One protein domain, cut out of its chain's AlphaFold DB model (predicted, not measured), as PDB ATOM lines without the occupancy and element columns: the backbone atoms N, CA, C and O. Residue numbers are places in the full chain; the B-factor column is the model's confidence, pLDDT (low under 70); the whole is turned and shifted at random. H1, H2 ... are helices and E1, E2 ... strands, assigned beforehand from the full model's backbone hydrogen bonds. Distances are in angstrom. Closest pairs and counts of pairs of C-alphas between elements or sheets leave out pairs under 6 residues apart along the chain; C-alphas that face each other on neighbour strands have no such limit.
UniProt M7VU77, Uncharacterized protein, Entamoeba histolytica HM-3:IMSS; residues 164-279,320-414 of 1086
ATOM      1  N   MET A 164      62.519   3.374   3.861       64.56
ATOM      2  CA  MET A 164      63.332   3.926   2.775       64.56
ATOM      3  C   MET A 164      64.319   2.879   2.248       64.56
ATOM      4  O   MET A 164      65.025   2.225   3.019       64.56
ATOM      5  N   PHE A 165      64.424   2.747   0.926       71.19
ATOM      6  CA  PHE A 165      65.475   1.961   0.284       71.19
ATOM      7  C   PHE A 165      66.188   2.773  -0.793       71.19
ATOM      8  O   PHE A 165      65.564   3.212  -1.755       71.19
ATOM      9  N   ASN A 166      67.503   2.934  -0.658       75.75
ATOM     10  CA  ASN A 166      68.315   3.717  -1.587       75.75
ATOM     11  C   ASN A 166      69.211   2.799  -2.418       75.75
ATOM     12  O   ASN A 166      70.031   2.067  -1.869       75.75
ATOM     13  N   ILE A 167      69.100   2.867  -3.739       77.31
ATOM     14  CA  ILE A 167      70.010   2.216  -4.681       77.31
ATOM     15  C   ILE A 167      70.930   3.295  -5.244       77.31
ATOM     16  O   ILE A 167      70.467   4.195  -5.927       77.31
ATOM     17  N   LEU A 168      72.223   3.207  -4.973       79.75
ATOM     18  CA  LEU A 168      73.268   4.054  -5.533       79.75
ATOM     19  C   LEU A 168      74.026   3.246  -6.581       79.75
ATOM     20  O   LEU A 168      74.389   2.098  -6.328       79.75
ATOM     21  N   PHE A 169      74.304   3.826  -7.737       82.19
ATOM     22  CA  PHE A 169      75.160   3.197  -8.735       82.19
ATOM     23  C   PHE A 169      76.192   4.181  -9.261       82.19
ATOM     24  O   PHE A 169      75.897   5.359  -9.447       82.19
ATOM     25  N   ASN A 170      77.408   3.691  -9.481       81.62
ATOM     26  CA  ASN A 170      78.529   4.470  -9.983       81.62
ATOM     27  C   ASN A 170      79.256   3.695 -11.088       81.62
ATOM     28  O   ASN A 170      79.732   2.582 -10.880       81.62
ATOM     29  N   LEU A 171      79.340   4.290 -12.269       79.19
ATOM     30  CA  LEU A 171      79.989   3.794 -13.473       79.19
ATOM     31  C   LEU A 171      81.173   4.713 -13.785       79.19
ATOM     32  O   LEU A 171      81.010   5.732 -14.450       79.19
ATOM     33  N   ILE A 172      82.381   4.361 -13.349       76.25
ATOM     34  CA  ILE A 172      83.558   5.241 -13.462       76.25
ATOM     35  C   ILE A 172      84.304   4.973 -14.771       76.25
ATOM     36  O   ILE A 172      84.751   3.846 -14.996       76.25
ATOM     37  N   LYS A 173      84.544   6.011 -15.591       72.31
ATOM     38  CA  LYS A 173      85.344   5.928 -16.838       72.31
ATOM     39  C   LYS A 173      84.868   4.809 -17.782       72.31
ATOM     40  O   LYS A 173      85.678   4.056 -18.328       72.31
ATOM     41  N   SER A 174      83.555   4.688 -17.936       76.06
ATOM     42  CA  SER A 174      82.926   3.658 -18.762       76.06
ATOM     43  C   SER A 174      83.031   4.016 -20.238       76.06
ATOM     44  O   SER A 174      83.000   5.197 -20.595       76.06
ATOM     45  N   LYS A 175      83.153   3.005 -21.100       80.12
ATOM     46  CA  LYS A 175      83.209   3.173 -22.554       80.12
ATOM     47  C   LYS A 175      82.254   2.211 -23.248       80.12
ATOM     48  O   LYS A 175      82.259   1.015 -22.974       80.12
ATOM     49  N   LEU A 176      81.480   2.726 -24.186       80.81
ATOM     50  CA  LEU A 176      80.679   1.968 -25.131       80.81
ATOM     51  C   LEU A 176      81.289   2.173 -26.515       80.81
ATOM     52  O   LEU A 176      81.292   3.289 -27.018       80.81
ATOM     53  N   VAL A 177      81.819   1.123 -27.127       82.56
ATOM     54  CA  VAL A 177      82.445   1.179 -28.450       82.56
ATOM     55  C   VAL A 177      81.540   0.456 -29.432       82.56
ATOM     56  O   VAL A 177      81.350  -0.744 -29.326       82.56
ATOM     57  N   PHE A 178      80.979   1.155 -30.401       83.25
ATOM     58  CA  PHE A 178      80.293   0.556 -31.537       83.25
ATOM     59  C   PHE A 178      81.262   0.427 -32.707       83.25
ATOM     60  O   PHE A 178      81.974   1.382 -33.013       83.25
ATOM     61  N   LYS A 179      81.292  -0.733 -33.363       83.12
ATOM     62  CA  LYS A 179      82.139  -0.990 -34.535       83.12
ATOM     63  C   LYS A 179      81.267  -1.479 -35.681       83.12
ATOM     64  O   LYS A 179      80.581  -2.494 -35.537       83.12
ATOM     65  N   ASN A 180      81.289  -0.762 -36.799       80.75
ATOM     66  CA  ASN A 180      80.512  -1.149 -37.968       80.75
ATOM     67  C   ASN A 180      81.256  -2.155 -38.861       80.75
ATOM     68  O   ASN A 180      82.424  -2.477 -38.631       80.75
ATOM     69  N   ASN A 181      80.575  -2.654 -39.895       76.00
ATOM     70  CA  ASN A 181      81.118  -3.672 -40.805       76.00
ATOM     71  C   ASN A 181      82.293  -3.160 -41.651       76.00
ATOM     72  O   ASN A 181      83.112  -3.949 -42.108       76.00
ATOM     73  N   GLU A 182      82.401  -1.844 -41.823       76.12
ATOM     74  CA  GLU A 182      83.528  -1.188 -42.489       76.12
ATOM     75  C   GLU A 182      84.721  -0.986 -41.545       76.12
ATOM     76  O   GLU A 182      85.743  -0.473 -41.975       76.12
ATOM     77  N   GLY A 183      84.590  -1.367 -40.266       76.50
ATOM     78  CA  GLY A 183      85.597  -1.262 -39.210       76.50
ATOM     79  C   GLY A 183      85.823   0.152 -38.660       76.50
ATOM     80  O   GLY A 183      86.765   0.364 -37.895       76.50
ATOM     81  N   ASN A 184      84.936   1.097 -38.979       83.25
ATOM     82  CA  ASN A 184      84.858   2.392 -38.307       83.25
ATOM     83  C   ASN A 184      84.262   2.217 -36.904       83.25
ATOM     84  O   ASN A 184      83.424   1.338 -36.676       83.25
ATOM     85  N   THR A 185      84.682   3.057 -35.958       84.94
ATOM     86  CA  THR A 185      84.266   2.943 -34.552       84.94
ATOM     87  C   THR A 185      83.681   4.237 -34.005       84.94
ATOM     88  O   THR A 185      84.197   5.318 -34.278       84.94
ATOM     89  N   LEU A 186      82.612   4.115 -33.219       85.94
ATOM     90  CA  LEU A 186      81.985   5.185 -32.449       85.94
ATOM     91  C   LEU A 186      82.139   4.844 -30.968       85.94
ATOM     92  O   LEU A 186      81.654   3.812 -30.521       85.94
ATOM     93  N   THR A 187      82.825   5.678 -30.202       84.00
ATOM     94  CA  THR A 187      83.064   5.464 -28.773       84.00
ATOM     95  C   THR A 187      82.305   6.498 -27.963       84.00
ATOM     96  O   THR A 187      82.607   7.683 -28.053       84.00
ATOM     97  N   LEU A 188      81.362   6.057 -27.139       84.06
ATOM     98  CA  LEU A 188      80.752   6.871 -26.098       84.06
ATOM     99  C   LEU A 188      81.524   6.613 -24.807       84.06
ATOM    100  O   LEU A 188      81.681   5.464 -24.400       84.06
ATOM    101  N   SER A 189      82.024   7.651 -24.159       84.12
ATOM    102  CA  SER A 189      82.745   7.531 -22.898       84.12
ATOM    103  C   SER A 189      82.215   8.521 -21.886       84.12
ATOM    104  O   SER A 189      81.992   9.674 -22.230       84.12
ATOM    105  N   GLY A 190      82.076   8.103 -20.638       80.38
ATOM    106  CA  GLY A 190      81.667   8.996 -19.564       80.38
ATOM    107  C   GLY A 190      81.712   8.297 -18.218       80.38
ATOM    108  O   GLY A 190      81.802   7.066 -18.136       80.38
ATOM    109  N   SER A 191      81.663   9.094 -17.156       82.06
ATOM    110  CA  SER A 191      81.373   8.573 -15.821       82.06
ATOM    111  C   SER A 191      79.917   8.855 -15.500       82.06
ATOM    112  O   SER A 191      79.451   9.949 -15.802       82.06
ATOM    113  N   LEU A 192      79.194   7.888 -14.944       81.88
ATOM    114  CA  LEU A 192      77.776   8.026 -14.640       81.88
ATOM    115  C   LEU A 192      77.500   7.586 -13.206       81.88
ATOM    116  O   LEU A 192      77.801   6.465 -12.821       81.88
ATOM    117  N   GLU A 193      76.898   8.466 -12.433       86.19
ATOM    118  CA  GLU A 193      76.471   8.244 -11.063       86.19
ATOM    119  C   GLU A 193      74.960   8.398 -10.997       86.19
ATOM    120  O   GLU A 193      74.369   9.218 -11.698       86.19
ATOM    121  N   GLY A 194      74.301   7.609 -10.166       85.06
ATOM    122  CA  GLY A 194      72.866   7.731 -10.018       85.06
ATOM    123  C   GLY A 194      72.354   7.186  -8.709       85.06
ATOM    124  O   GLY A 194      73.018   6.412  -8.016       85.06
ATOM    125  N   SER A 195      71.145   7.619  -8.377       83.88
ATOM    126  CA  SER A 195      70.409   7.127  -7.228       83.88
ATOM    127  C   SER A 195      68.967   6.809  -7.604       83.88
ATOM    128  O   SER A 195      68.345   7.521  -8.390       83.88
ATOM    129  N   VAL A 196      68.435   5.725  -7.050       80.44
ATOM    130  CA  VAL A 196      67.010   5.398  -7.061       80.44
ATOM    131  C   VAL A 196      66.569   5.253  -5.617       80.44
ATOM    132  O   VAL A 196      67.092   4.417  -4.885       80.44
ATOM    133  N   VAL A 197      65.607   6.067  -5.211       77.50
ATOM    134  CA  VAL A 197      65.020   6.040  -3.874       77.50
ATOM    135  C   VAL A 197      63.662   5.370  -3.978       77.50
ATOM    136  O   VAL A 197      62.809   5.819  -4.747       77.50
ATOM    137  N   LEU A 198      63.459   4.298  -3.217       72.62
ATOM    138  CA  LEU A 198      62.163   3.658  -3.045       72.62
ATOM    139  C   LEU A 198      61.600   4.010  -1.666       72.62
ATOM    140  O   LEU A 198      62.261   3.769  -0.654       72.62
ATOM    141  N   LYS A 199      60.364   4.507  -1.615       71.19
ATOM    142  CA  LYS A 199      59.597   4.646  -0.368       71.19
ATOM    143  C   LYS A 199      58.478   3.629  -0.357       71.19
ATOM    144  O   LYS A 199      57.686   3.573  -1.297       71.19
ATOM    145  N   ASN A 200      58.410   2.813   0.691       66.75
ATOM    146  CA  ASN A 200      57.377   1.781   0.842       66.75
ATOM    147  C   ASN A 200      57.240   0.857  -0.396       66.75
ATOM    148  O   ASN A 200      56.143   0.413  -0.728       66.75
ATOM    149  N   GLY A 201      58.349   0.584  -1.096       58.00
ATOM    150  CA  GLY A 201      58.387  -0.279  -2.285       58.00
ATOM    151  C   GLY A 201      58.036   0.394  -3.620       58.00
ATOM    152  O   GLY A 201      58.095  -0.275  -4.651       58.00
ATOM    153  N   LEU A 202      57.717   1.692  -3.633       61.84
ATOM    154  CA  LEU A 202      57.456   2.477  -4.845       61.84
ATOM    155  C   LEU A 202      58.623   3.420  -5.147       61.84
ATOM    156  O   LEU A 202      59.249   3.938  -4.226       61.84
ATOM    157  N   ILE A 203      58.900   3.657  -6.433       67.50
ATOM    158  CA  ILE A 203      59.922   4.620  -6.867       67.50
ATOM    159  C   ILE A 203      59.479   6.024  -6.452       67.50
ATOM    160  O   ILE A 203      58.473   6.524  -6.947       67.50
ATOM    161  N   ASP A 204      60.244   6.651  -5.562       78.31
ATOM    162  CA  ASP A 204      60.049   8.037  -5.137       78.31
ATOM    163  C   ASP A 204      60.839   8.996  -6.014       78.31
ATOM    164  O   ASP A 204      60.283   9.934  -6.584       78.31
ATOM    165  N   SER A 205      62.135   8.730  -6.181       80.62
ATOM    166  CA  SER A 205      62.980   9.557  -7.029       80.62
ATOM    167  C   SER A 205      64.055   8.773  -7.757       80.62
ATOM    168  O   SER A 205      64.616   7.822  -7.215       80.62
ATOM    169  N   ILE A 206      64.382   9.228  -8.961       82.06
ATOM    170  CA  ILE A 206      65.534   8.778  -9.739       82.06
ATOM    171  C   ILE A 206      66.398  10.004 -10.011       82.06
ATOM    172  O   ILE A 206      65.892  11.009 -10.504       82.06
ATOM    173  N   SER A 207      67.688   9.931  -9.711       83.38
ATOM    174  CA  SER A 207      68.667  10.936 -10.114       83.38
ATOM    175  C   SER A 207      69.787  10.282 -10.908       83.38
ATOM    176  O   SER A 207      70.265   9.204 -10.560       83.38
ATOM    177  N   LEU A 208      70.214  10.943 -11.971       84.62
ATOM    178  CA  LEU A 208      71.351  10.572 -12.797       84.62
ATOM    179  C   LEU A 208      72.252  11.790 -12.927       84.62
ATOM    180  O   LEU A 208      71.779  12.910 -13.103       84.62
ATOM    181  N   PHE A 209      73.547  11.558 -12.866       86.12
ATOM    182  CA  PHE A 209      74.582  12.557 -13.006       86.12
ATOM    183  C   PHE A 209      75.724  11.955 -13.817       86.12
ATOM    184  O   PHE A 209      76.090  10.800 -13.635       86.12
ATOM    185  N   SER A 210      76.285  12.708 -14.747       83.62
ATOM    186  CA  SER A 210      77.406  12.264 -15.555       83.62
ATOM    187  C   SER A 210      78.344  13.425 -15.824       83.62
ATOM    188  O   SER A 210      77.891  14.516 -16.161       83.62
ATOM    189  N   ASN A 211      79.644  13.162 -15.697       80.62
ATOM    190  CA  ASN A 211      80.703  14.111 -16.020       80.62
ATOM    191  C   ASN A 211      81.481  13.654 -17.250       80.62
ATOM    192  O   ASN A 211      81.727  12.452 -17.431       80.62
ATOM    193  N   ASP A 212      81.899  14.641 -18.041       79.62
ATOM    194  CA  ASP A 212      82.765  14.511 -19.212       79.62
ATOM    195  C   ASP A 212      82.271  13.441 -20.192       79.62
ATOM    196  O   ASP A 212      83.024  12.581 -20.664       79.62
ATOM    197  N   PHE A 213      80.972  13.471 -20.485       82.56
ATOM    198  CA  PHE A 213      80.378  12.573 -21.458       82.56
ATOM    199  C   PHE A 213      80.819  12.980 -22.863       82.56
ATOM    200  O   PHE A 213      80.577  14.098 -23.312       82.56
ATOM    201  N   CYS A 214      81.461  12.065 -23.573       83.62
ATOM    202  CA  CYS A 214      82.031  12.322 -24.883       83.62
ATOM    203  C   CYS A 214      81.624  11.236 -25.874       83.62
ATOM    204  O   CYS A 214      81.593  10.053 -25.538       83.62
ATOM    205  N   ILE A 215      81.364  11.639 -27.109       85.44
ATOM    206  CA  ILE A 215      81.166  10.765 -28.257       85.44
ATOM    207  C   ILE A 215      82.307  11.050 -29.225       85.44
ATOM    208  O   ILE A 215      82.453  12.176 -29.700       85.44
ATOM    209  N   PHE A 216      83.099  10.029 -29.526       85.12
ATOM    210  CA  PHE A 216      84.212  10.100 -30.462       85.12
ATOM    211  C   PHE A 216      83.998   9.147 -31.630       85.12
ATOM    212  O   PHE A 216      83.502   8.039 -31.427       85.12
ATOM    213  N   SER A 217      84.439   9.516 -32.825       83.50
ATOM    214  CA  SER A 217      84.605   8.574 -33.932       83.50
ATOM    215  C   SER A 217      86.075   8.322 -34.238       83.50
ATOM    216  O   SER A 217      86.940   9.182 -34.072       83.50
ATOM    217  N   LYS A 218      86.359   7.113 -34.716       83.94
ATOM    218  CA  LYS A 218      87.636   6.753 -35.329       83.94
ATOM    219  C   LYS A 218      87.356   6.016 -36.631       83.94
ATOM    220  O   LYS A 218      86.674   4.987 -36.634       83.94
ATOM    221  N   PHE A 219      87.896   6.551 -37.718       81.88
ATOM    222  CA  PHE A 219      87.707   6.048 -39.075       81.88
ATOM    223  C   PHE A 219      88.961   5.325 -39.559       81.88
ATOM    224  O   PHE A 219      90.066   5.765 -39.265       81.88
ATOM    225  N   ILE A 220      88.821   4.242 -40.330       74.38
ATOM    226  CA  ILE A 220      89.983   3.450 -40.792       74.38
ATOM    227  C   ILE A 220      90.979   4.293 -41.597       74.38
ATOM    228  O   ILE A 220      92.187   4.110 -41.487       74.38
ATOM    229  N   LYS A 221      90.474   5.232 -42.401       65.56
ATOM    230  CA  LYS A 221      91.282   6.087 -43.283       65.56
ATOM    231  C   LYS A 221      91.936   7.276 -42.559       65.56
ATOM    232  O   LYS A 221      92.468   8.158 -43.227       65.56
ATOM    233  N   ARG A 222      91.859   7.338 -41.224       69.19
ATOM    234  CA  ARG A 222      92.365   8.445 -40.403       69.19
ATOM    235  C   ARG A 222      93.075   7.900 -39.162       69.19
ATOM    236  O   ARG A 222      92.601   6.967 -38.520       69.19
ATOM    237  N   LYS A 223      94.219   8.488 -38.814       64.25
ATOM    238  CA  LYS A 223      94.947   8.129 -37.586       64.25
ATOM    239  C   LYS A 223      94.312   8.761 -36.341       64.25
ATOM    240  O   LYS A 223      94.259   8.116 -35.295       64.25
ATOM    241  N   ASP A 224      93.787   9.977 -36.479       68.19
ATOM    242  CA  ASP A 224      93.230  10.759 -35.373       68.19
ATOM    243  C   ASP A 224      91.807  10.345 -34.980       68.19
ATOM    244  O   ASP A 224      90.990   9.938 -35.811       68.19
ATOM    245  N   ILE A 225      91.508  10.502 -33.689       74.94
ATOM    246  CA  ILE A 225      90.174  10.342 -33.106       74.94
ATOM    247  C   ILE A 225      89.463  11.695 -33.163       74.94
ATOM    248  O   ILE A 225      90.022  12.700 -32.727       74.94
ATOM    249  N   ILE A 226      88.226  11.716 -33.655       73.00
ATOM    250  CA  ILE A 226      87.447  12.945 -33.821       73.00
ATOM    251  C   ILE A 226      86.409  13.038 -32.701       73.00
ATOM    252  O   ILE A 226      85.585  12.128 -32.566       73.00
ATOM    253  N   PRO A 227      86.405  14.109 -31.892       75.62
ATOM    254  CA  PRO A 227      85.292  14.391 -30.995       75.62
ATOM    255  C   PRO A 227      84.068  14.821 -31.811       75.62
ATOM    256  O   PRO A 227      84.115  15.823 -32.512       75.62
ATOM    257  N   ILE A 228      82.968  14.074 -31.710       79.75
ATOM    258  CA  ILE A 228      81.675  14.452 -32.304       79.75
ATOM    259  C   ILE A 228      80.873  15.280 -31.306       79.75
ATOM    260  O   ILE A 228      80.217  16.253 -31.664       79.75
ATOM    261  N   THR A 229      80.866  14.874 -30.039       82.88
ATOM    262  CA  THR A 229      80.111  15.561 -28.989       82.88
ATOM    263  C   THR A 229      80.848  15.462 -27.671       82.88
ATOM    264  O   THR A 229      81.353  14.402 -27.318       82.88
ATOM    265  N   THR A 230      80.876  16.557 -26.928       85.31
ATOM    266  CA  THR A 230      81.404  16.631 -25.568       85.31
ATOM    267  C   THR A 230      80.388  17.369 -24.708       85.31
ATOM    268  O   THR A 230      79.851  18.398 -25.113       85.31
ATOM    269  N   ILE A 231      80.068  16.801 -23.553       83.75
ATOM    270  CA  ILE A 231      79.131  17.342 -22.572       83.75
ATOM    271  C   ILE A 231      79.862  17.296 -21.241       83.75
ATOM    272  O   ILE A 231      80.199  16.219 -20.746       83.75
ATOM    273  N   LYS A 232      80.121  18.466 -20.663       85.94
ATOM    274  CA  LYS A 232      80.895  18.567 -19.425       85.94
ATOM    275  C   LYS A 232      80.138  17.964 -18.249       85.94
ATOM    276  O   LYS A 232      80.698  17.164 -17.508       85.94
ATOM    277  N   THR A 233      78.863  18.317 -18.103       84.88
ATOM    278  CA  THR A 233      77.994  17.720 -17.085       84.88
ATOM    279  C   THR A 233      76.611  17.450 -17.655       84.88
ATOM    280  O   THR A 233      76.022  18.320 -18.295       84.88
ATOM    281  N   PHE A 234      76.070  16.272 -17.383       85.56
ATOM    282  CA  PHE A 234      74.681  15.910 -17.624       85.56
ATOM    283  C   PHE A 234      74.055  15.521 -16.291       85.56
ATOM    284  O   PHE A 234      74.626  14.736 -15.540       85.56
ATOM    285  N   SER A 235      72.865  16.028 -16.005       85.75
ATOM    286  CA  SER A 235      72.070  15.547 -14.887       85.75
ATOM    287  C   SER A 235      70.615  15.408 -15.289       85.75
ATOM    288  O   SER A 235      70.074  16.225 -16.037       85.75
ATOM    289  N   SER A 236      69.977  14.361 -14.786       87.06
ATOM    290  CA  SER A 236      68.533  14.233 -14.840       87.06
ATOM    291  C   SER A 236      67.992  13.854 -13.474       87.06
ATOM    292  O   SER A 236      68.621  13.120 -12.711       87.06
ATOM    293  N   SER A 237      66.825  14.383 -13.135       85.38
ATOM    294  CA  SER A 237      66.122  14.000 -11.923       85.38
ATOM    295  C   SER A 237      64.641  13.821 -12.208       85.38
ATOM    296  O   SER A 237      64.064  14.514 -13.044       85.38
ATOM    297  N   LEU A 238      64.050  12.848 -11.534       81.81
ATOM    298  CA  LEU A 238      62.643  12.507 -11.594       81.81
ATOM    299  C   LEU A 238      62.167  12.312 -10.157       81.81
ATOM    300  O   LEU A 238      62.774  11.537  -9.419       81.81
ATOM    301  N   ARG A 239      61.081  12.977  -9.769       81.06
ATOM    302  CA  ARG A 239      60.373  12.750  -8.497       81.06
ATOM    303  C   ARG A 239      58.927  12.368  -8.784       81.06
ATOM    304  O   ARG A 239      58.320  12.993  -9.646       81.06
ATOM    305  N   MET A 240      58.403  11.361  -8.089       71.00
ATOM    306  CA  MET A 240      57.132  10.693  -8.411       71.00
ATOM    307  C   MET A 240      56.067  10.761  -7.300       71.00
ATOM    308  O   MET A 240      54.890  10.623  -7.617       71.00
ATOM    309  N   LEU A 241      56.429  10.953  -6.019       57.28
ATOM    310  CA  LEU A 241      55.442  10.954  -4.914       57.28
ATOM    311  C   LEU A 241      54.710  12.291  -4.708       57.28
ATOM    312  O   LEU A 241      53.634  12.315  -4.116       57.28
ATOM    313  N   THR A 242      55.270  13.398  -5.194       58.16
ATOM    314  CA  THR A 242      54.570  14.686  -5.364       58.16
ATOM    315  C   THR A 242      54.123  14.834  -6.820       58.16
ATOM    316  O   THR A 242      54.360  13.922  -7.605       58.16
ATOM    317  N   LEU A 243      53.535  15.976  -7.211       65.50
ATOM    318  CA  LEU A 243      53.350  16.340  -8.625       65.50
ATOM    319  C   LEU A 243      54.612  15.947  -9.419       65.50
ATOM    320  O   LEU A 243      55.676  16.498  -9.097       65.50
ATOM    321  N   PRO A 244      54.552  14.958 -10.337       72.75
ATOM    322  CA  PRO A 244      55.768  14.407 -10.897       72.75
ATOM    323  C   PRO A 244      56.593  15.498 -11.576       72.75
ATOM    324  O   PRO A 244      56.085  16.295 -12.363       72.75
ATOM    325  N   ASN A 245      57.864  15.577 -11.195       78.06
ATOM    326  CA  ASN A 245      58.771  16.632 -11.626       78.06
ATOM    327  C   ASN A 245      59.974  15.991 -12.298       78.06
ATOM    328  O   ASN A 245      60.648  15.152 -11.696       78.06
ATOM    329  N   ILE A 246      60.203  16.381 -13.546       81.81
ATOM    330  CA  ILE A 246      61.298  15.916 -14.380       81.81
ATOM    331  C   ILE A 246      62.197  17.111 -14.664       81.81
ATOM    332  O   ILE A 246      61.751  18.101 -15.239       81.81
ATOM    333  N   SER A 247      63.471  17.010 -14.307       82.50
ATOM    334  CA  SER A 247      64.468  18.037 -14.596       82.50
ATOM    335  C   SER A 247      65.619  17.458 -15.397       82.50
ATOM    336  O   SER A 247      66.205  16.455 -14.986       82.50
ATOM    337  N   PHE A 248      66.001  18.120 -16.479       86.00
ATOM    338  CA  PHE A 248      67.211  17.827 -17.236       86.00
ATOM    339  C   PHE A 248      68.112  19.055 -17.241       86.00
ATOM    340  O   PHE A 248      67.656  20.156 -17.550       86.00
ATOM    341  N   LEU A 249      69.390  18.862 -16.935       85.62
ATOM    342  CA  LEU A 249      70.396  19.911 -17.013       85.62
ATOM    343  C   LEU A 249      71.626  19.397 -17.756       85.62
ATOM    344  O   LEU A 249      72.209  18.380 -17.378       85.62
ATOM    345  N   LEU A 250      72.013  20.114 -18.808       86.25
ATOM    346  CA  LEU A 250      73.249  19.891 -19.550       86.25
ATOM    347  C   LEU A 250      74.136  21.135 -19.459       86.25
ATOM    348  O   LEU A 250      73.670  22.260 -19.632       86.25
ATOM    349  N   ASP A 251      75.428  20.942 -19.226       85.56
ATOM    350  CA  ASP A 251      76.411  22.025 -19.227       85.56
ATOM    351  C   ASP A 251      77.447  21.815 -20.328       85.56
ATOM    352  O   ASP A 251      77.938  20.699 -20.530       85.56
ATOM    353  N   CYS A 252      77.800  22.915 -20.997       84.25
ATOM    354  CA  CYS A 252      78.845  22.980 -22.016       84.25
ATOM    355  C   CYS A 252      78.747  21.856 -23.060       84.25
ATOM    356  O   CYS A 252      79.655  21.034 -23.189       84.25
ATOM    357  N   VAL A 253      77.642  21.831 -23.806       82.19
ATOM    358  CA  VAL A 253      77.446  20.916 -24.933       82.19
ATOM    359  C   VAL A 253      78.205  21.465 -26.138       82.19
ATOM    360  O   VAL A 253      77.809  22.479 -26.706       82.19
ATOM    361  N   ASN A 254      79.286  20.807 -26.540       82.50
ATOM    362  CA  ASN A 254      80.016  21.139 -27.758       82.50
ATOM    363  C   ASN A 254      79.932  19.974 -28.743       82.50
ATOM    364  O   ASN A 254      80.275  18.840 -28.403       82.50
ATOM    365  N   ILE A 255      79.458  20.259 -29.947       77.62
ATOM    366  CA  ILE A 255      79.242  19.298 -31.020       77.62
ATOM    367  C   ILE A 255      80.078  19.745 -32.214       77.62
ATOM    368  O   ILE A 255      79.928  20.870 -32.679       77.62
ATOM    369  N   GLU A 256      80.938  18.872 -32.728       77.25
ATOM    370  CA  GLU A 256      81.840  19.190 -33.834       77.25
ATOM    371  C   GLU A 256      81.696  18.179 -34.974       77.25
ATOM    372  O   GLU A 256      81.684  16.966 -34.763       77.25
ATOM    373  N   PHE A 257      81.583  18.687 -36.200       69.00
ATOM    374  CA  PHE A 257      81.529  17.878 -37.413       69.00
ATOM    375  C   PHE A 257      82.615  18.320 -38.388       69.00
ATOM    376  O   PHE A 257      82.731  19.508 -38.686       69.00
ATOM    377  N   SER A 258      83.372  17.367 -38.935       66.88
ATOM    378  CA  SER A 258      84.275  17.617 -40.064       66.88
ATOM    379  C   SER A 258      83.524  17.443 -41.381       66.88
ATOM    380  O   SER A 258      82.821  16.448 -41.576       66.88
ATOM    381  N   ASN A 259      83.692  18.384 -42.312       64.25
ATOM    382  CA  ASN A 259      83.141  18.277 -43.666       64.25
ATOM    383  C   ASN A 259      83.685  17.070 -44.456       64.25
ATOM    384  O   ASN A 259      82.993  16.576 -45.343       64.25
ATOM    385  N   ARG A 260      84.885  16.578 -44.120       68.06
ATOM    386  CA  ARG A 260      85.507  15.390 -44.727       68.06
ATOM    387  C   ARG A 260      84.725  14.112 -44.425       68.06
ATOM    388  O   ARG A 260      84.555  13.271 -45.301       68.06
ATOM    389  N   ASP A 261      84.272  13.975 -43.179       68.31
ATOM    390  CA  ASP A 261      83.785  12.710 -42.624       68.31
ATOM    391  C   ASP A 261      82.282  12.754 -42.283       68.31
ATOM    392  O   ASP A 261      81.766  11.860 -41.607       68.31
ATOM    393  N   LEU A 262      81.561  13.792 -42.728       68.25
ATOM    394  CA  LEU A 262      80.157  14.033 -42.382       68.25
ATOM    395  C   LEU A 262      79.255  12.849 -42.759       68.25
ATOM    396  O   LEU A 262      78.533  12.331 -41.906       68.25
ATOM    397  N   ASP A 263      79.344  12.365 -44.000       67.38
ATOM    398  CA  ASP A 263      78.528  11.245 -44.484       67.38
ATOM    399  C   ASP A 263      78.831   9.947 -43.727       67.38
ATOM    400  O   ASP A 263      77.920   9.211 -43.337       67.38
ATOM    401  N   THR A 264      80.113   9.683 -43.459       73.88
ATOM    402  CA  THR A 264      80.550   8.507 -42.696       73.88
ATOM    403  C   THR A 264      80.099   8.592 -41.238       73.88
ATOM    404  O   THR A 264      79.637   7.598 -40.683       73.88
ATOM    405  N   THR A 265      80.155   9.780 -40.630       70.25
ATOM    406  CA  THR A 265      79.675  10.035 -39.262       70.25
ATOM    407  C   THR A 265      78.164   9.825 -39.158       70.25
ATOM    408  O   THR A 265      77.701   9.119 -38.261       70.25
ATOM    409  N   ILE A 266      77.385  10.367 -40.102       73.88
ATOM    410  CA  ILE A 266      75.923  10.193 -40.156       73.88
ATOM    411  C   ILE A 266      75.560   8.718 -40.326       73.88
ATOM    412  O   ILE A 266      74.669   8.218 -39.634       73.88
ATOM    413  N   LYS A 267      76.246   8.011 -41.233       78.38
ATOM    414  CA  LYS A 267      76.049   6.574 -41.441       78.38
ATOM    415  C   LYS A 267      76.328   5.785 -40.158       78.38
ATOM    416  O   LYS A 267      75.487   4.995 -39.743       78.38
ATOM    417  N   LEU A 268      77.450   6.061 -39.493       78.75
ATOM    418  CA  LEU A 268      77.862   5.373 -38.269       78.75
ATOM    419  C   LEU A 268      76.869   5.583 -37.109       78.75
ATOM    420  O   LEU A 268      76.557   4.636 -36.390       78.75
ATOM    421  N   ILE A 269      76.328   6.798 -36.949       77.75
ATOM    422  CA  ILE A 269      75.300   7.105 -35.937       77.75
ATOM    423  C   ILE A 269      73.979   6.382 -36.247       77.75
ATOM    424  O   ILE A 269      73.360   5.838 -35.333       77.75
ATOM    425  N   LYS A 270      73.555   6.341 -37.519       78.88
ATOM    426  CA  LYS A 270      72.343   5.610 -37.935       78.88
ATOM    427  C   LYS A 270      72.462   4.113 -37.652       78.88
ATOM    428  O   LYS A 270      71.571   3.541 -37.034       78.88
ATOM    429  N   GLU A 271      73.582   3.501 -38.030       77.56
ATOM    430  CA  GLU A 271      73.839   2.075 -37.781       77.56
ATOM    431  C   GLU A 271      73.892   1.755 -36.276       77.56
ATOM    432  O   GLU A 271      73.371   0.726 -35.830       77.56
ATOM    433  N   PHE A 272      74.477   2.651 -35.471       78.50
ATOM    434  CA  PHE A 272      74.441   2.547 -34.011       78.50
ATOM    435  C   PHE A 272      73.003   2.610 -33.478       78.50
ATOM    436  O   PHE A 272      72.605   1.750 -32.690       78.50
ATOM    437  N   GLN A 273      72.200   3.577 -33.933       76.38
ATOM    438  CA  GLN A 273      70.798   3.719 -33.534       76.38
ATOM    439  C   GLN A 273      69.975   2.475 -33.883       76.38
ATOM    440  O   GLN A 273      69.254   1.969 -33.024       76.38
ATOM    441  N   GLU A 274      70.088   1.966 -35.110       72.12
ATOM    442  CA  GLU A 274      69.409   0.739 -35.545       72.12
ATOM    443  C   GLU A 274      69.807  -0.458 -34.671       72.12
ATOM    444  O   GLU A 274      68.965  -1.269 -34.280       72.12
ATOM    445  N   SER A 275      71.086  -0.533 -34.291       67.94
ATOM    446  CA  SER A 275      71.589  -1.576 -33.397       67.94
ATOM    447  C   SER A 275      70.989  -1.465 -31.992       67.94
ATOM    448  O   SER A 275      70.519  -2.470 -31.460       67.94
ATOM    449  N   ILE A 276      70.924  -0.266 -31.403       69.06
ATOM    450  CA  ILE A 276      70.273  -0.047 -30.099       69.06
ATOM    451  C   ILE A 276      68.768  -0.339 -30.172       69.06
ATOM    452  O   ILE A 276      68.230  -1.006 -29.287       69.06
ATOM    453  N   GLN A 277      68.086   0.096 -31.233       65.00
ATOM    454  CA  GLN A 277      66.667  -0.198 -31.435       65.00
ATOM    455  C   GLN A 277      66.414  -1.703 -31.512       65.00
ATOM    456  O   GLN A 277      65.472  -2.174 -30.885       65.00
ATOM    457  N   SER A 278      67.295  -2.464 -32.170       62.09
ATOM    458  CA  SER A 278      67.180  -3.925 -32.225       62.09
ATOM    459  C   SER A 278      67.286  -4.612 -30.853       62.09
ATOM    460  O   SER A 278      66.710  -5.683 -30.666       62.09
ATOM    461  N   ILE A 279      67.982  -3.994 -29.886       58.91
ATOM    462  CA  ILE A 279      68.056  -4.465 -28.490       58.91
ATOM    463  C   ILE A 279      66.760  -4.140 -27.742       58.91
ATOM    464  O   ILE A 279      66.296  -4.951 -26.948       58.91
ATOM    465  N   SER A 320      49.348  15.955 -14.559       62.31
ATOM    466  CA  SER A 320      49.877  16.781 -13.489       62.31
ATOM    467  C   SER A 320      51.396  16.605 -13.398       62.31
ATOM    468  O   SER A 320      51.869  15.769 -12.643       62.31
ATOM    469  N   LEU A 321      52.160  17.312 -14.237       69.06
ATOM    470  CA  LEU A 321      53.591  17.094 -14.467       69.06
ATOM    471  C   LEU A 321      54.318  18.438 -14.616       69.06
ATOM    472  O   LEU A 321      53.854  19.319 -15.341       69.06
ATOM    473  N   ILE A 322      55.479  18.568 -13.975       75.81
ATOM    474  CA  ILE A 322      56.438  19.654 -14.209       75.81
ATOM    475  C   ILE A 322      57.612  19.087 -15.004       75.81
ATOM    476  O   ILE A 322      58.194  18.072 -14.620       75.81
ATOM    477  N   VAL A 323      57.972  19.741 -16.105       79.94
ATOM    478  CA  VAL A 323      59.154  19.402 -16.901       79.94
ATOM    479  C   VAL A 323      60.036  20.632 -17.015       79.94
ATOM    480  O   VAL A 323      59.606  21.658 -17.530       79.94
ATOM    481  N   SER A 324      61.283  20.518 -16.572       83.06
ATOM    482  CA  SER A 324      62.315  21.538 -16.735       83.06
ATOM    483  C   SER A 324      63.473  20.978 -17.557       83.06
ATOM    484  O   SER A 324      63.936  19.855 -17.351       83.06
ATOM    485  N   PHE A 325      63.930  21.752 -18.528       84.25
ATOM    486  CA  PHE A 325      65.029  21.398 -19.412       84.25
ATOM    487  C   PHE A 325      65.939  22.611 -19.554       84.25
ATOM    488  O   PHE A 325      65.498  23.647 -20.042       84.25
ATOM    489  N   ASN A 326      67.189  22.500 -19.111       85.12
ATOM    490  CA  ASN A 326      68.143  23.602 -19.116       85.12
ATOM    491  C   ASN A 326      69.477  23.189 -19.751       85.12
ATOM    492  O   ASN A 326      70.029  22.135 -19.433       85.12
ATOM    493  N   ILE A 327      70.008  24.035 -20.630       81.69
ATOM    494  CA  ILE A 327      71.332  23.908 -21.220       81.69
ATOM    495  C   ILE A 327      72.090  25.228 -21.076       81.69
ATOM    496  O   ILE A 327      71.708  26.228 -21.675       81.69
ATOM    497  N   ASN A 328      73.194  25.217 -20.324       82.31
ATOM    498  CA  ASN A 328      73.957  26.419 -19.947       82.31
ATOM    499  C   ASN A 328      74.989  26.890 -20.980       82.31
ATOM    500  O   ASN A 328      75.634  27.907 -20.761       82.31
ATOM    501  N   LYS A 329      75.247  26.111 -22.035       86.19
ATOM    502  CA  LYS A 329      76.041  26.517 -23.202       86.19
ATOM    503  C   LYS A 329      75.939  25.437 -24.266       86.19
ATOM    504  O   LYS A 329      76.149  24.262 -23.968       86.19
ATOM    505  N   ILE A 330      75.659  25.842 -25.496       81.81
ATOM    506  CA  ILE A 330      75.653  24.970 -26.667       81.81
ATOM    507  C   ILE A 330      76.546  25.583 -27.730       81.81
ATOM    508  O   ILE A 330      76.420  26.766 -28.043       81.81
ATOM    509  N   GLU A 331      77.433  24.784 -28.301       82.25
ATOM    510  CA  GLU A 331      78.257  25.157 -29.441       82.25
ATOM    511  C   GLU A 331      78.199  24.028 -30.471       82.25
ATOM    512  O   GLU A 331      78.507  22.881 -30.165       82.25
ATOM    513  N   PHE A 332      77.768  24.340 -31.687       75.06
ATOM    514  CA  PHE A 332      77.889  23.460 -32.840       75.06
ATOM    515  C   PHE A 332      78.938  24.044 -33.773       75.06
ATOM    516  O   PHE A 332      78.814  25.185 -34.222       75.06
ATOM    517  N   VAL A 333      79.953  23.255 -34.087       70.50
ATOM    518  CA  VAL A 333      81.094  23.648 -34.904       70.50
ATOM    519  C   VAL A 333      81.126  22.785 -36.156       70.50
ATOM    520  O   VAL A 333      81.176  21.560 -36.087       70.50
ATOM    521  N   LEU A 334      81.134  23.429 -37.317       67.25
ATOM    522  CA  LEU A 334      81.492  22.785 -38.572       67.25
ATOM    523  C   LEU A 334      82.955  23.097 -38.871       67.25
ATOM    524  O   LEU A 334      83.300  24.244 -39.169       67.25
ATOM    525  N   SER A 335      83.809  22.087 -38.827       66.00
ATOM    526  CA  SER A 335      85.233  22.202 -39.120       66.00
ATOM    527  C   SER A 335      85.520  21.820 -40.572       66.00
ATOM    528  O   SER A 335      84.966  20.862 -41.112       66.00
ATOM    529  N   SER A 336      86.373  22.608 -41.219       62.50
ATOM    530  CA  SER A 336      86.924  22.335 -42.542       62.50
ATOM    531  C   SER A 336      88.388  21.960 -42.389       62.50
ATOM    532  O   SER A 336      89.161  22.720 -41.807       62.50
ATOM    533  N   GLU A 337      88.770  20.806 -42.922       61.50
ATOM    534  CA  GLU A 337      90.124  20.263 -42.794       61.50
ATOM    535  C   GLU A 337      90.852  20.289 -44.146       61.50
ATOM    536  O   GLU A 337      90.295  19.921 -45.180       61.50
ATOM    537  N   PHE A 338      92.111  20.724 -44.133       56.53
ATOM    538  CA  PHE A 338      93.048  20.648 -45.249       56.53
ATOM    539  C   PHE A 338      93.833  19.347 -45.145       56.53
ATOM    540  O   PHE A 338      94.423  19.055 -44.105       56.53
ATOM    541  N   ILE A 339      93.842  18.563 -46.220       55.41
ATOM    542  CA  ILE A 339      94.363  17.197 -46.224       55.41
ATOM    543  C   ILE A 339      95.561  17.125 -47.174       55.41
ATOM    544  O   ILE A 339      95.534  17.684 -48.271       55.41
ATOM    545  N   SER A 340      96.617  16.443 -46.746       51.50
ATOM    546  CA  SER A 340      97.778  16.107 -47.569       51.50
ATOM    547  C   SER A 340      97.443  15.054 -48.628       51.50
ATOM    548  O   SER A 340      96.414  14.381 -48.565       51.50
ATOM    549  N   GLN A 341      98.345  14.859 -49.592       46.38
ATOM    550  CA  GLN A 341      98.217  13.785 -50.587       46.38
ATOM    551  C   GLN A 341      98.211  12.382 -49.951       46.38
ATOM    552  O   GLN A 341      97.655  11.455 -50.533       46.38
ATOM    553  N   GLU A 342      98.769  12.238 -48.747       49.16
ATOM    554  CA  GLU A 342      98.812  10.986 -47.979       49.16
ATOM    555  C   GLU A 342      97.566  10.776 -47.095       49.16
ATOM    556  O   GLU A 342      97.410   9.722 -46.481       49.16
ATOM    557  N   GLY A 343      96.643  11.748 -47.044       53.25
ATOM    558  CA  GLY A 343      95.392  11.651 -46.283       53.25
ATOM    559  C   GLY A 343      95.449  12.200 -44.850       53.25
ATOM    560  O   GLY A 343      94.412  12.214 -44.173       53.25
ATOM    561  N   ASP A 344      96.610  12.688 -44.407       57.31
ATOM    562  CA  ASP A 344      96.825  13.316 -43.095       57.31
ATOM    563  C   ASP A 344      96.388  14.792 -43.098       57.31
ATOM    564  O   ASP A 344      96.453  15.461 -44.133       57.31
ATOM    565  N   ILE A 345      95.930  15.308 -41.954       59.84
ATOM    566  CA  ILE A 345      95.444  16.691 -41.831       59.84
ATOM    567  C   ILE A 345      96.624  17.640 -41.668       59.84
ATOM    568  O   ILE A 345      97.409  17.517 -40.735       59.84
ATOM    569  N   ILE A 346      96.716  18.602 -42.581       57.59
ATOM    570  CA  ILE A 346      97.719  19.668 -42.571       57.59
ATOM    571  C   ILE A 346      97.243  20.821 -41.684       57.59
ATOM    572  O   ILE A 346      98.017  21.364 -40.904       57.59
ATOM    573  N   GLU A 347      95.969  21.202 -41.801       60.34
ATOM    574  CA  GLU A 347      95.406  22.351 -41.092       60.34
ATOM    575  C   GLU A 347      93.891  22.170 -40.905       60.34
ATOM    576  O   GLU A 347      93.226  21.605 -41.775       60.34
ATOM    577  N   SER A 348      93.313  22.637 -39.796       62.84
ATOM    578  CA  SER A 348      91.867  22.565 -39.545       62.84
ATOM    579  C   SER A 348      91.312  23.917 -39.110       62.84
ATOM    580  O   SER A 348      91.889  24.617 -38.281       62.84
ATOM    581  N   CYS A 349      90.175  24.305 -39.686       65.19
ATOM    582  CA  CYS A 349      89.546  25.599 -39.458       65.19
ATOM    583  C   CYS A 349      88.078  25.424 -39.066       65.19
ATOM    584  O   CYS A 349      87.306  24.815 -39.805       65.19
ATOM    585  N   LYS A 350      87.650  26.046 -37.962       69.69
ATOM    586  CA  LYS A 350      86.229  26.131 -37.589       69.69
ATOM    587  C   LYS A 350      85.492  27.029 -38.584       69.69
ATOM    588  O   LYS A 350      85.543  28.246 -38.479       69.69
ATOM    589  N   SER A 351      84.860  26.456 -39.598       61.91
ATOM    590  CA  SER A 351      84.260  27.207 -40.707       61.91
ATOM    591  C   SER A 351      82.993  27.967 -40.298       61.91
ATOM    592  O   SER A 351      82.860  29.150 -40.617       61.91
ATOM    593  N   LEU A 352      82.105  27.310 -39.551       61.16
ATOM    594  CA  LEU A 352      80.835  27.850 -39.071       61.16
ATOM    595  C   LEU A 352      80.627  27.416 -37.621       61.16
ATOM    596  O   LEU A 352      80.851  26.255 -37.285       61.16
ATOM    597  N   ILE A 353      80.203  28.343 -36.769       68.88
ATOM    598  CA  ILE A 353      79.964  28.103 -35.346       68.88
ATOM    599  C   ILE A 353      78.569  28.628 -35.010       68.88
ATOM    600  O   ILE A 353      78.327  29.828 -35.109       68.88
ATOM    601  N   LEU A 354      77.656  27.751 -34.605       74.38
ATOM    602  CA  LEU A 354      76.392  28.134 -33.977       74.38
ATOM    603  C   LEU A 354      76.590  28.030 -32.468       74.38
ATOM    604  O   LEU A 354      76.868  26.946 -31.965       74.38
ATOM    605  N   ASN A 355      76.435  29.127 -31.740       82.25
ATOM    606  CA  ASN A 355      76.556  29.121 -30.288       82.25
ATOM    607  C   ASN A 355      75.278  29.633 -29.624       82.25
ATOM    608  O   ASN A 355      74.540  30.416 -30.207       82.25
ATOM    609  N   THR A 356      74.997  29.177 -28.411       78.88
ATOM    610  CA  THR A 356      73.915  29.667 -27.547       78.88
ATOM    611  C   THR A 356      74.401  29.594 -26.107       78.88
ATOM    612  O   THR A 356      74.964  28.574 -25.709       78.88
ATOM    613  N   GLU A 357      74.235  30.667 -25.338       85.50
ATOM    614  CA  GLU A 357      74.686  30.711 -23.942       85.50
ATOM    615  C   GLU A 357      73.671  30.126 -22.974       85.50
ATOM    616  O   GLU A 357      74.062  29.600 -21.952       85.50
ATOM    617  N   LEU A 358      72.377  30.178 -23.262       84.00
ATOM    618  CA  LEU A 358      71.387  29.506 -22.426       84.00
ATOM    619  C   LEU A 358      70.266  28.986 -23.303       84.00
ATOM    620  O   LEU A 358      69.799  29.698 -24.185       84.00
ATOM    621  N   PHE A 359      69.808  27.773 -23.040       81.75
ATOM    622  CA  PHE A 359      68.562  27.244 -23.568       81.75
ATOM    623  C   PHE A 359      67.791  26.636 -22.406       81.75
ATOM    624  O   PHE A 359      68.174  25.595 -21.885       81.75
ATOM    625  N   SER A 360      66.708  27.278 -21.992       83.62
ATOM    626  CA  SER A 360      65.885  26.815 -20.879       83.62
ATOM    627  C   SER A 360      64.421  26.747 -21.285       83.62
ATOM    628  O   SER A 360      63.914  27.637 -21.966       83.62
ATOM    629  N   VAL A 361      63.753  25.666 -20.897       80.56
ATOM    630  CA  VAL A 361      62.330  25.421 -21.120       80.56
ATOM    631  C   VAL A 361      61.747  24.840 -19.840       80.56
ATOM    632  O   VAL A 361      62.263  23.861 -19.306       80.56
ATOM    633  N   GLU A 362      60.657  25.424 -19.369       82.38
ATOM    634  CA  GLU A 362      59.884  24.956 -18.231       82.38
ATOM    635  C   GLU A 362      58.418  24.825 -18.645       82.38
ATOM    636  O   GLU A 362      57.820  25.743 -19.205       82.38
ATOM    637  N   LEU A 363      57.846  23.656 -18.391       77.00
ATOM    638  CA  LEU A 363      56.458  23.324 -18.665       77.00
ATOM    639  C   LEU A 363      55.813  22.865 -17.361       77.00
ATOM    640  O   LEU A 363      56.299  21.932 -16.722       77.00
ATOM    641  N   ASN A 364      54.693  23.478 -17.001       72.75
ATOM    642  CA  ASN A 364      53.814  22.997 -15.941       72.75
ATOM    643  C   ASN A 364      52.388  22.791 -16.489       72.75
ATOM    644  O   ASN A 364      52.145  22.939 -17.686       72.75
ATOM    645  N   GLU A 365      51.433  22.443 -15.623       66.06
ATOM    646  CA  GLU A 365      50.051  22.121 -16.018       66.06
ATOM    647  C   GLU A 365      49.348  23.204 -16.858       66.06
ATOM    648  O   GLU A 365      48.420  22.888 -17.607       66.06
ATOM    649  N   LYS A 366      49.734  24.479 -16.712       65.31
ATOM    650  CA  LYS A 366      49.035  25.622 -17.324       65.31
ATOM    651  C   LYS A 366      49.944  26.538 -18.128       65.31
ATOM    652  O   LYS A 366      49.433  27.313 -18.932       65.31
ATOM    653  N   GLU A 367      51.251  26.470 -17.930       69.56
ATOM    654  CA  GLU A 367      52.202  27.471 -18.391       69.56
ATOM    655  C   GLU A 367      53.414  26.831 -19.069       69.56
ATOM    656  O   GLU A 367      53.982  25.850 -18.585       69.56
ATOM    657  N   LEU A 368      53.809  27.423 -20.196       71.25
ATOM    658  CA  LEU A 368      55.080  27.180 -20.864       71.25
ATOM    659  C   LEU A 368      55.924  28.449 -20.741       71.25
ATOM    660  O   LEU A 368      55.509  29.524 -21.188       71.25
ATOM    661  N   ALA A 369      57.118  28.309 -20.184       75.50
ATOM    662  CA  ALA A 369      58.152  29.328 -20.203       75.50
ATOM    663  C   ALA A 369      59.368  28.799 -20.964       75.50
ATOM    664  O   ALA A 369      59.782  27.658 -20.780       75.50
ATOM    665  N   PHE A 370      59.958  29.616 -21.825       75.44
ATOM    666  CA  PHE A 370      61.241  29.309 -22.437       75.44
ATOM    667  C   PHE A 370      62.096  30.566 -22.535       75.44
ATOM    668  O   PHE A 370      61.600  31.678 -22.730       75.44
ATOM    669  N   ASN A 371      63.397  30.380 -22.378       78.88
ATOM    670  CA  ASN A 371      64.377  31.445 -22.399       78.88
ATOM    671  C   ASN A 371      65.663  30.923 -23.048       78.88
ATOM    672  O   ASN A 371      66.330  30.027 -22.522       78.88
ATOM    673  N   ILE A 372      65.957  31.469 -24.222       76.94
ATOM    674  CA  ILE A 372      67.114  31.166 -25.052       76.94
ATOM    675  C   ILE A 372      67.942  32.448 -25.136       76.94
ATOM    676  O   ILE A 372      67.414  33.471 -25.563       76.94
ATOM    677  N   ILE A 373      69.206  32.425 -24.718       81.31
ATOM    678  CA  ILE A 373      70.040  33.628 -24.559       81.31
ATOM    679  C   ILE A 373      71.300  33.542 -25.422       81.31
ATOM    680  O   ILE A 373      71.958  32.500 -25.489       81.31
ATOM    681  N   GLN A 374      71.649  34.674 -26.037       77.94
ATOM    682  CA  GLN A 374      72.854  34.918 -26.827       77.94
ATOM    683  C   GLN A 374      73.118  33.833 -27.881       77.94
ATOM    684  O   GLN A 374      74.245  33.365 -28.074       77.94
ATOM    685  N   THR A 375      72.066  33.434 -28.593       71.62
ATOM    686  CA  THR A 375      72.173  32.586 -29.777       71.62
ATOM    687  C   THR A 375      72.819  33.368 -30.913       71.62
ATOM    688  O   THR A 375      72.352  34.445 -31.258       71.62
ATOM    689  N   GLY A 376      73.880  32.846 -31.521       63.69
ATOM    690  CA  GLY A 376      74.578  33.495 -32.628       63.69
ATOM    691  C   GLY A 376      75.094  32.495 -33.655       63.69
ATOM    692  O   GLY A 376      75.308  31.320 -33.355       63.69
ATOM    693  N   ILE A 377      75.303  32.976 -34.883       62.50
ATOM    694  CA  ILE A 377      76.025  32.239 -35.927       62.50
ATOM    695  C   ILE A 377      77.291  33.027 -36.244       62.50
ATOM    696  O   ILE A 377      77.221  34.210 -36.569       62.50
ATOM    697  N   LYS A 378      78.451  32.382 -36.155       66.88
ATOM    698  CA  LYS A 378      79.770  32.946 -36.453       66.88
ATOM    699  C   LYS A 378      80.412  32.168 -37.595       66.88
ATOM    700  O   LYS A 378      80.128  30.986 -37.777       66.88
ATOM    701  N   TYR A 379      81.283  32.815 -38.352       62.50
ATOM    702  CA  TYR A 379      82.043  32.196 -39.433       62.50
ATOM    703  C   TYR A 379      83.512  32.603 -39.339       62.50
ATOM    704  O   TYR A 379      83.834  33.654 -38.784       62.50
ATOM    705  N   THR A 380      84.414  31.788 -39.884       56.94
ATOM    706  CA  THR A 380      85.831  32.173 -39.954       56.94
ATOM    707  C   THR A 380      86.114  32.958 -41.227       56.94
ATOM    708  O   THR A 380      85.973  32.455 -42.342       56.94
ATOM    709  N   ASN A 381      86.537  34.208 -41.052       54.88
ATOM    710  CA  ASN A 381      86.954  35.096 -42.122       54.88
ATOM    711  C   ASN A 381      88.448  34.901 -42.428       54.88
ATOM    712  O   ASN A 381      89.320  35.201 -41.608       54.88
ATOM    713  N   THR A 382      88.730  34.427 -43.642       52.97
ATOM    714  CA  THR A 382      90.080  34.176 -44.173       52.97
ATOM    715  C   THR A 382      90.653  35.357 -44.966       52.97
ATOM    716  O   THR A 382      91.769  35.282 -45.472       52.97
ATOM    717  N   SER A 383      89.903  36.459 -45.107       43.69
ATOM    718  CA  SER A 383      90.311  37.636 -45.896       43.69
ATOM    719  C   SER A 383      91.297  38.561 -45.172       43.69
ATOM    720  O   SER A 383      91.981  39.364 -45.813       43.69
ATOM    721  N   LYS A 384      91.397  38.447 -43.842       41.09
ATOM    722  CA  LYS A 384      92.443  39.079 -43.032       41.09
ATOM    723  C   LYS A 384      93.651  38.135 -42.996       41.09
ATOM    724  O   LYS A 384      93.484  36.926 -43.039       41.09
ATOM    725  N   LYS A 385      94.875  38.675 -42.913       40.62
ATOM    726  CA  LYS A 385      96.131  37.886 -42.895       40.62
ATOM    727  C   LYS A 385      96.171  36.778 -41.819       40.62
ATOM    728  O   LYS A 385      96.976  35.870 -41.955       40.62
ATOM    729  N   ASN A 386      95.291  36.847 -40.814       51.81
ATOM    730  CA  ASN A 386      95.061  35.826 -39.796       51.81
ATOM    731  C   ASN A 386      93.593  35.375 -39.842       51.81
ATOM    732  O   ASN A 386      92.704  36.196 -40.091       51.81
ATOM    733  N   TRP A 387      93.334  34.102 -39.539       58.31
ATOM    734  CA  TRP A 387      91.976  33.583 -39.377       58.31
ATOM    735  C   TRP A 387      91.290  34.272 -38.198       58.31
ATOM    736  O   TRP A 387      91.780  34.237 -37.071       58.31
ATOM    737  N   THR A 388      90.163  34.926 -38.466       65.06
ATOM    738  CA  THR A 388      89.389  35.636 -37.439       65.06
ATOM    739  C   THR A 388      87.949  35.155 -37.463       65.06
ATOM    740  O   THR A 388      87.342  35.083 -38.527       65.06
ATOM    741  N   ILE A 389      87.408  34.798 -36.299       65.38
ATOM    742  CA  ILE A 389      86.003  34.409 -36.162       65.38
ATOM    743  C   ILE A 389      85.176  35.691 -36.083       65.38
ATOM    744  O   ILE A 389      85.373  36.504 -35.179       65.38
ATOM    745  N   GLU A 390      84.254  35.869 -37.021       58.97
ATOM    746  CA  GLU A 390      83.372  37.031 -37.106       58.97
ATOM    747  C   GLU A 390      81.904  36.586 -36.989       58.97
ATOM    748  O   GLU A 390      81.547  35.501 -37.457       58.97
ATOM    749  N   PRO A 391      81.023  37.380 -36.354       56.09
ATOM    750  CA  PRO A 391      79.598  37.076 -36.320       56.09
ATOM    751  C   PRO A 391      79.010  37.186 -37.734       56.09
ATOM    752  O   PRO A 391      79.120  38.221 -38.386       56.09
ATOM    753  N   LEU A 392      78.385  36.107 -38.209       50.72
ATOM    754  CA  LEU A 392      77.513  36.129 -39.386       50.72
ATOM    755  C   LEU A 392      76.154  36.739 -39.019       50.72
ATOM    756  O   LEU A 392      75.556  37.464 -39.810       50.72
ATOM    757  N   ILE A 393      75.680  36.419 -37.815       54.88
ATOM    758  CA  ILE A 393      74.464  36.937 -37.195       54.88
ATOM    759  C   ILE A 393      74.840  37.426 -35.798       54.88
ATOM    760  O   ILE A 393      75.534  36.722 -35.059       54.88
ATOM    761  N   GLU A 394      74.398  38.634 -35.447       60.06
ATOM    762  CA  GLU A 394      74.591  39.178 -34.102       60.06
ATOM    763  C   GLU A 394      73.873  38.305 -33.056       60.06
ATOM    764  O   GLU A 394      72.816  37.751 -33.356       60.06
ATOM    765  N   PRO A 395      74.424  38.138 -31.841       68.12
ATOM    766  CA  PRO A 395      73.786  37.331 -30.807       68.12
ATOM    767  C   PRO A 395      72.376  37.815 -30.450       68.12
ATOM    768  O   PRO A 395      72.128  39.021 -30.382       68.12
ATOM    769  N   PHE A 396      71.472  36.877 -30.170       63.25
ATOM    770  CA  PHE A 396      70.073  37.169 -29.869       63.25
ATOM    771  C   PHE A 396      69.453  36.287 -28.812       63.25
ATOM    772  O   PHE A 396      69.892  35.167 -28.573       63.25
ATOM    773  N   ASN A 397      68.391  36.802 -28.207       68.31
ATOM    774  CA  ASN A 397      67.627  36.123 -27.184       68.31
ATOM    775  C   ASN A 397      66.214  35.855 -27.692       68.31
ATOM    776  O   ASN A 397      65.617  36.713 -28.343       68.31
ATOM    777  N   ILE A 398      65.667  34.695 -27.348       66.62
ATOM    778  CA  ILE A 398      64.265  34.344 -27.542       66.62
ATOM    779  C   ILE A 398      63.680  34.026 -26.165       66.62
ATOM    780  O   ILE A 398      64.092  33.067 -25.519       66.62
ATOM    781  N   THR A 399      62.704  34.807 -25.724       65.81
ATOM    782  CA  THR A 399      62.022  34.628 -24.439       65.81
ATOM    783  C   THR A 399      60.526  34.522 -24.656       65.81
ATOM    784  O   THR A 399      59.956  35.292 -25.418       65.81
ATOM    785  N   GLY A 400      59.855  33.607 -23.972       57.72
ATOM    786  CA  GLY A 400      58.401  33.514 -24.012       57.72
ATOM    787  C   GLY A 400      57.868  32.919 -22.726       57.72
ATOM    788  O   GLY A 400      58.460  32.000 -22.167       57.72
ATOM    789  N   LYS A 401      56.753  33.462 -22.244       68.25
ATOM    790  CA  LYS A 401      56.031  32.955 -21.076       68.25
ATOM    791  C   LYS A 401      54.542  33.057 -21.362       68.25
ATOM    792  O   LYS A 401      54.057  34.142 -21.690       68.25
ATOM    793  N   CYS A 402      53.827  31.937 -21.313       57.25
ATOM    794  CA  CYS A 402      52.441  31.915 -21.760       57.25
ATOM    795  C   CYS A 402      51.591  30.795 -21.148       57.25
ATOM    796  O   CYS A 402      52.078  29.694 -20.889       57.25
ATOM    797  N   LEU A 403      50.292  31.075 -20.985       50.16
ATOM    798  CA  LEU A 403      49.289  30.118 -20.521       50.16
ATOM    799  C   LEU A 403      48.726  29.315 -21.697       50.16
ATOM    800  O   LEU A 403      48.163  29.888 -22.626       50.16
ATOM    801  N   ILE A 404      48.835  27.989 -21.650       48.81
ATOM    802  CA  ILE A 404      48.383  27.092 -22.721       48.81
ATOM    803  C   ILE A 404      46.855  27.229 -22.892       48.81
ATOM    804  O   ILE A 404      46.130  27.136 -21.899       48.81
ATOM    805  N   PRO A 405      46.325  27.419 -24.122       42.81
ATOM    806  CA  PRO A 405      46.979  27.260 -25.429       42.81
ATOM    807  C   PRO A 405      47.459  28.571 -26.080       42.81
ATOM    808  O   PRO A 405      47.705  28.596 -27.285       42.81
ATOM    809  N   HIS A 406      47.515  29.678 -25.346       39.16
ATOM    810  CA  HIS A 406      47.958  30.971 -25.870       39.16
ATOM    811  C   HIS A 406      49.486  31.040 -25.823       39.16
ATOM    812  O   HIS A 406      50.078  30.623 -24.837       39.16
ATOM    813  N   PHE A 407      50.127  31.551 -26.879       41.81
ATOM    814  CA  PHE A 407      51.588  31.641 -26.978       41.81
ATOM    815  C   PHE A 407      52.015  33.068 -27.325       41.81
ATOM    816  O   PHE A 407      51.505  33.652 -28.280       41.81
ATOM    817  N   LYS A 408      52.971  33.611 -26.566       39.88
ATOM    818  CA  LYS A 408      53.654  34.879 -26.852       39.88
ATOM    819  C   LYS A 408      55.162  34.640 -26.809       39.88
ATOM    820  O   LYS A 408      55.659  34.038 -25.860       39.88
ATOM    821  N   ILE A 409      55.857  35.088 -27.851       43.97
ATOM    822  CA  ILE A 409      57.298  34.910 -28.047       43.97
ATOM    823  C   ILE A 409      57.903  36.281 -28.335       43.97
ATOM    824  O   ILE A 409      57.477  36.949 -29.275       43.97
ATOM    825  N   ASP A 410      58.908  36.663 -27.560       43.97
ATOM    826  CA  ASP A 410      59.678  37.892 -27.705       43.97
ATOM    827  C   ASP A 410      61.104  37.537 -28.178       43.97
ATOM    828  O   ASP A 410      61.735  36.622 -27.647       43.97
ATOM    829  N   ILE A 411      61.621  38.237 -29.195       48.59
ATOM    830  CA  ILE A 411      62.970  38.033 -29.757       48.59
ATOM    831  C   ILE A 411      63.737  39.357 -29.689       48.59
ATOM    832  O   ILE A 411      63.224  40.377 -30.145       48.59
ATOM    833  N   SER A 412      64.962  39.358 -29.156       43.09
ATOM    834  CA  SER A 412      65.799  40.563 -29.010       43.09
ATOM    835  C   SER A 412      67.237  40.347 -29.505       43.09
ATOM    836  O   SER A 412      67.760  39.256 -29.305       43.09
ATOM    837  N   PRO A 413      67.917  41.359 -30.084       38.22
ATOM    838  CA  PRO A 413      67.431  42.710 -30.406       38.22
ATOM    839  C   PRO A 413      66.339  42.745 -31.490       38.22
ATOM    840  O   PRO A 413      66.346  41.942 -32.404       38.22
ATOM    841  N   ASN A 414      65.426  43.723 -31.457       34.59
ATOM    842  CA  ASN A 414      64.226  43.802 -32.324       34.59
ATOM    843  C   ASN A 414      64.492  43.892 -33.851       34.59
ATOM    844  O   ASN A 414      63.557  44.018 -34.639       34.59
TER     845      ASN A 414
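This is residues 164 to 279 and 320 to 414 of the 1086 residues of an uncharacterized protein of Entamoeba histolytica HM-3:IMSS (UniProt M7VU77). One broad wall of strands is folded along a crease that crosses E1 to E5, and the helix H1 packs on one face of it beside E1, E2 and E3. E1 to E5 lie side by side toward one end and E10 to E12 toward the other; between E5 and E10, two interrupted rows, E6 running on into E7 and E8 into E9, fill the wall. The printed part has 211 residues, with twelve named strands and one named helix in the order E1 to E5, H1, E6 to E12; the sheet is mixed and the class mostly strand. The whole is loose, with a radius of gyration of the C-alphas of 21.1 A, and only just flat, with spans of 66 by 48 by 27 A.

E1, residues 164 to 179, is 42.1 A long and begins at C-alpha 164 (63.332, 3.926, 2.775). E2 is residues 185 to 199, 42.2 A; E3, 202 to 218, 43.1 A; E4, 226 to 239, 37.1 A; and E5, 245 to 258, 38.2 A. H1, residues 262 to 279, is 26.1 A long and ends at C-alpha 279 (68.056, -4.465, -28.490). E6 is residues 322 to 327, E7 330 to 339, 28.2 A, E8 345 to 356, 28.9 A, and E9 358 to 363. E10, residues 367 to 381, is 42.8 A long and E11, 388 to 403, 43.9 A; E12, residues 410 to 412, ends at C-alpha 412 (65.799, 40.563, -29.010).

E1 to E5 form a meander, each strand the antiparallel neighbour of the one before; for instance N 167 and O 196 of the hairpin E1 and E2 are 2.8 A apart, within hydrogen-bond range. E1 bends by 64 degrees at residue 173 and E5 by 57 degrees at residue 252. E5 has E4 on one side; on the other side are E6, parallel, with N 248 and O 324 at 2.8 A, and E7, parallel, with N 255 and O 331 at 2.8 A. E6 is antiparallel to E9, with N 325 and O 361 at 2.8 A, and E7 to E8, with N 332 and O 354 at 2.8 A. E10 has E9 and E8 on one side, both antiparallel, with N 371 and O 360 at 2.8 A and N 378 and O 353 at 2.8 A. E9 to E12 form a second meander. H1 is on the sheet at a height of 10.0 A, slantwise to the strands, at 35 degrees to E3 on the local plane; its closest C-alphas to E1 are those of Phe 272 and Phe 178, 6.7 A apart. In H1 every O i to N i+4 pair is within hydrogen-bond range. E1 and E12 are apart.

The two C-alphas farthest apart, of Asn 200 and Lys 385, are 68.7 A apart. Residues 280 to 319 are not printed, and C-alphas 279 and 320 are 31.7 A apart across the cut. Of the links that are printed whole, none is long. The mean pLDDT of the printed part is 71.3; 88 residues are under 70, among them residues 334 to 353 and 376 to 414.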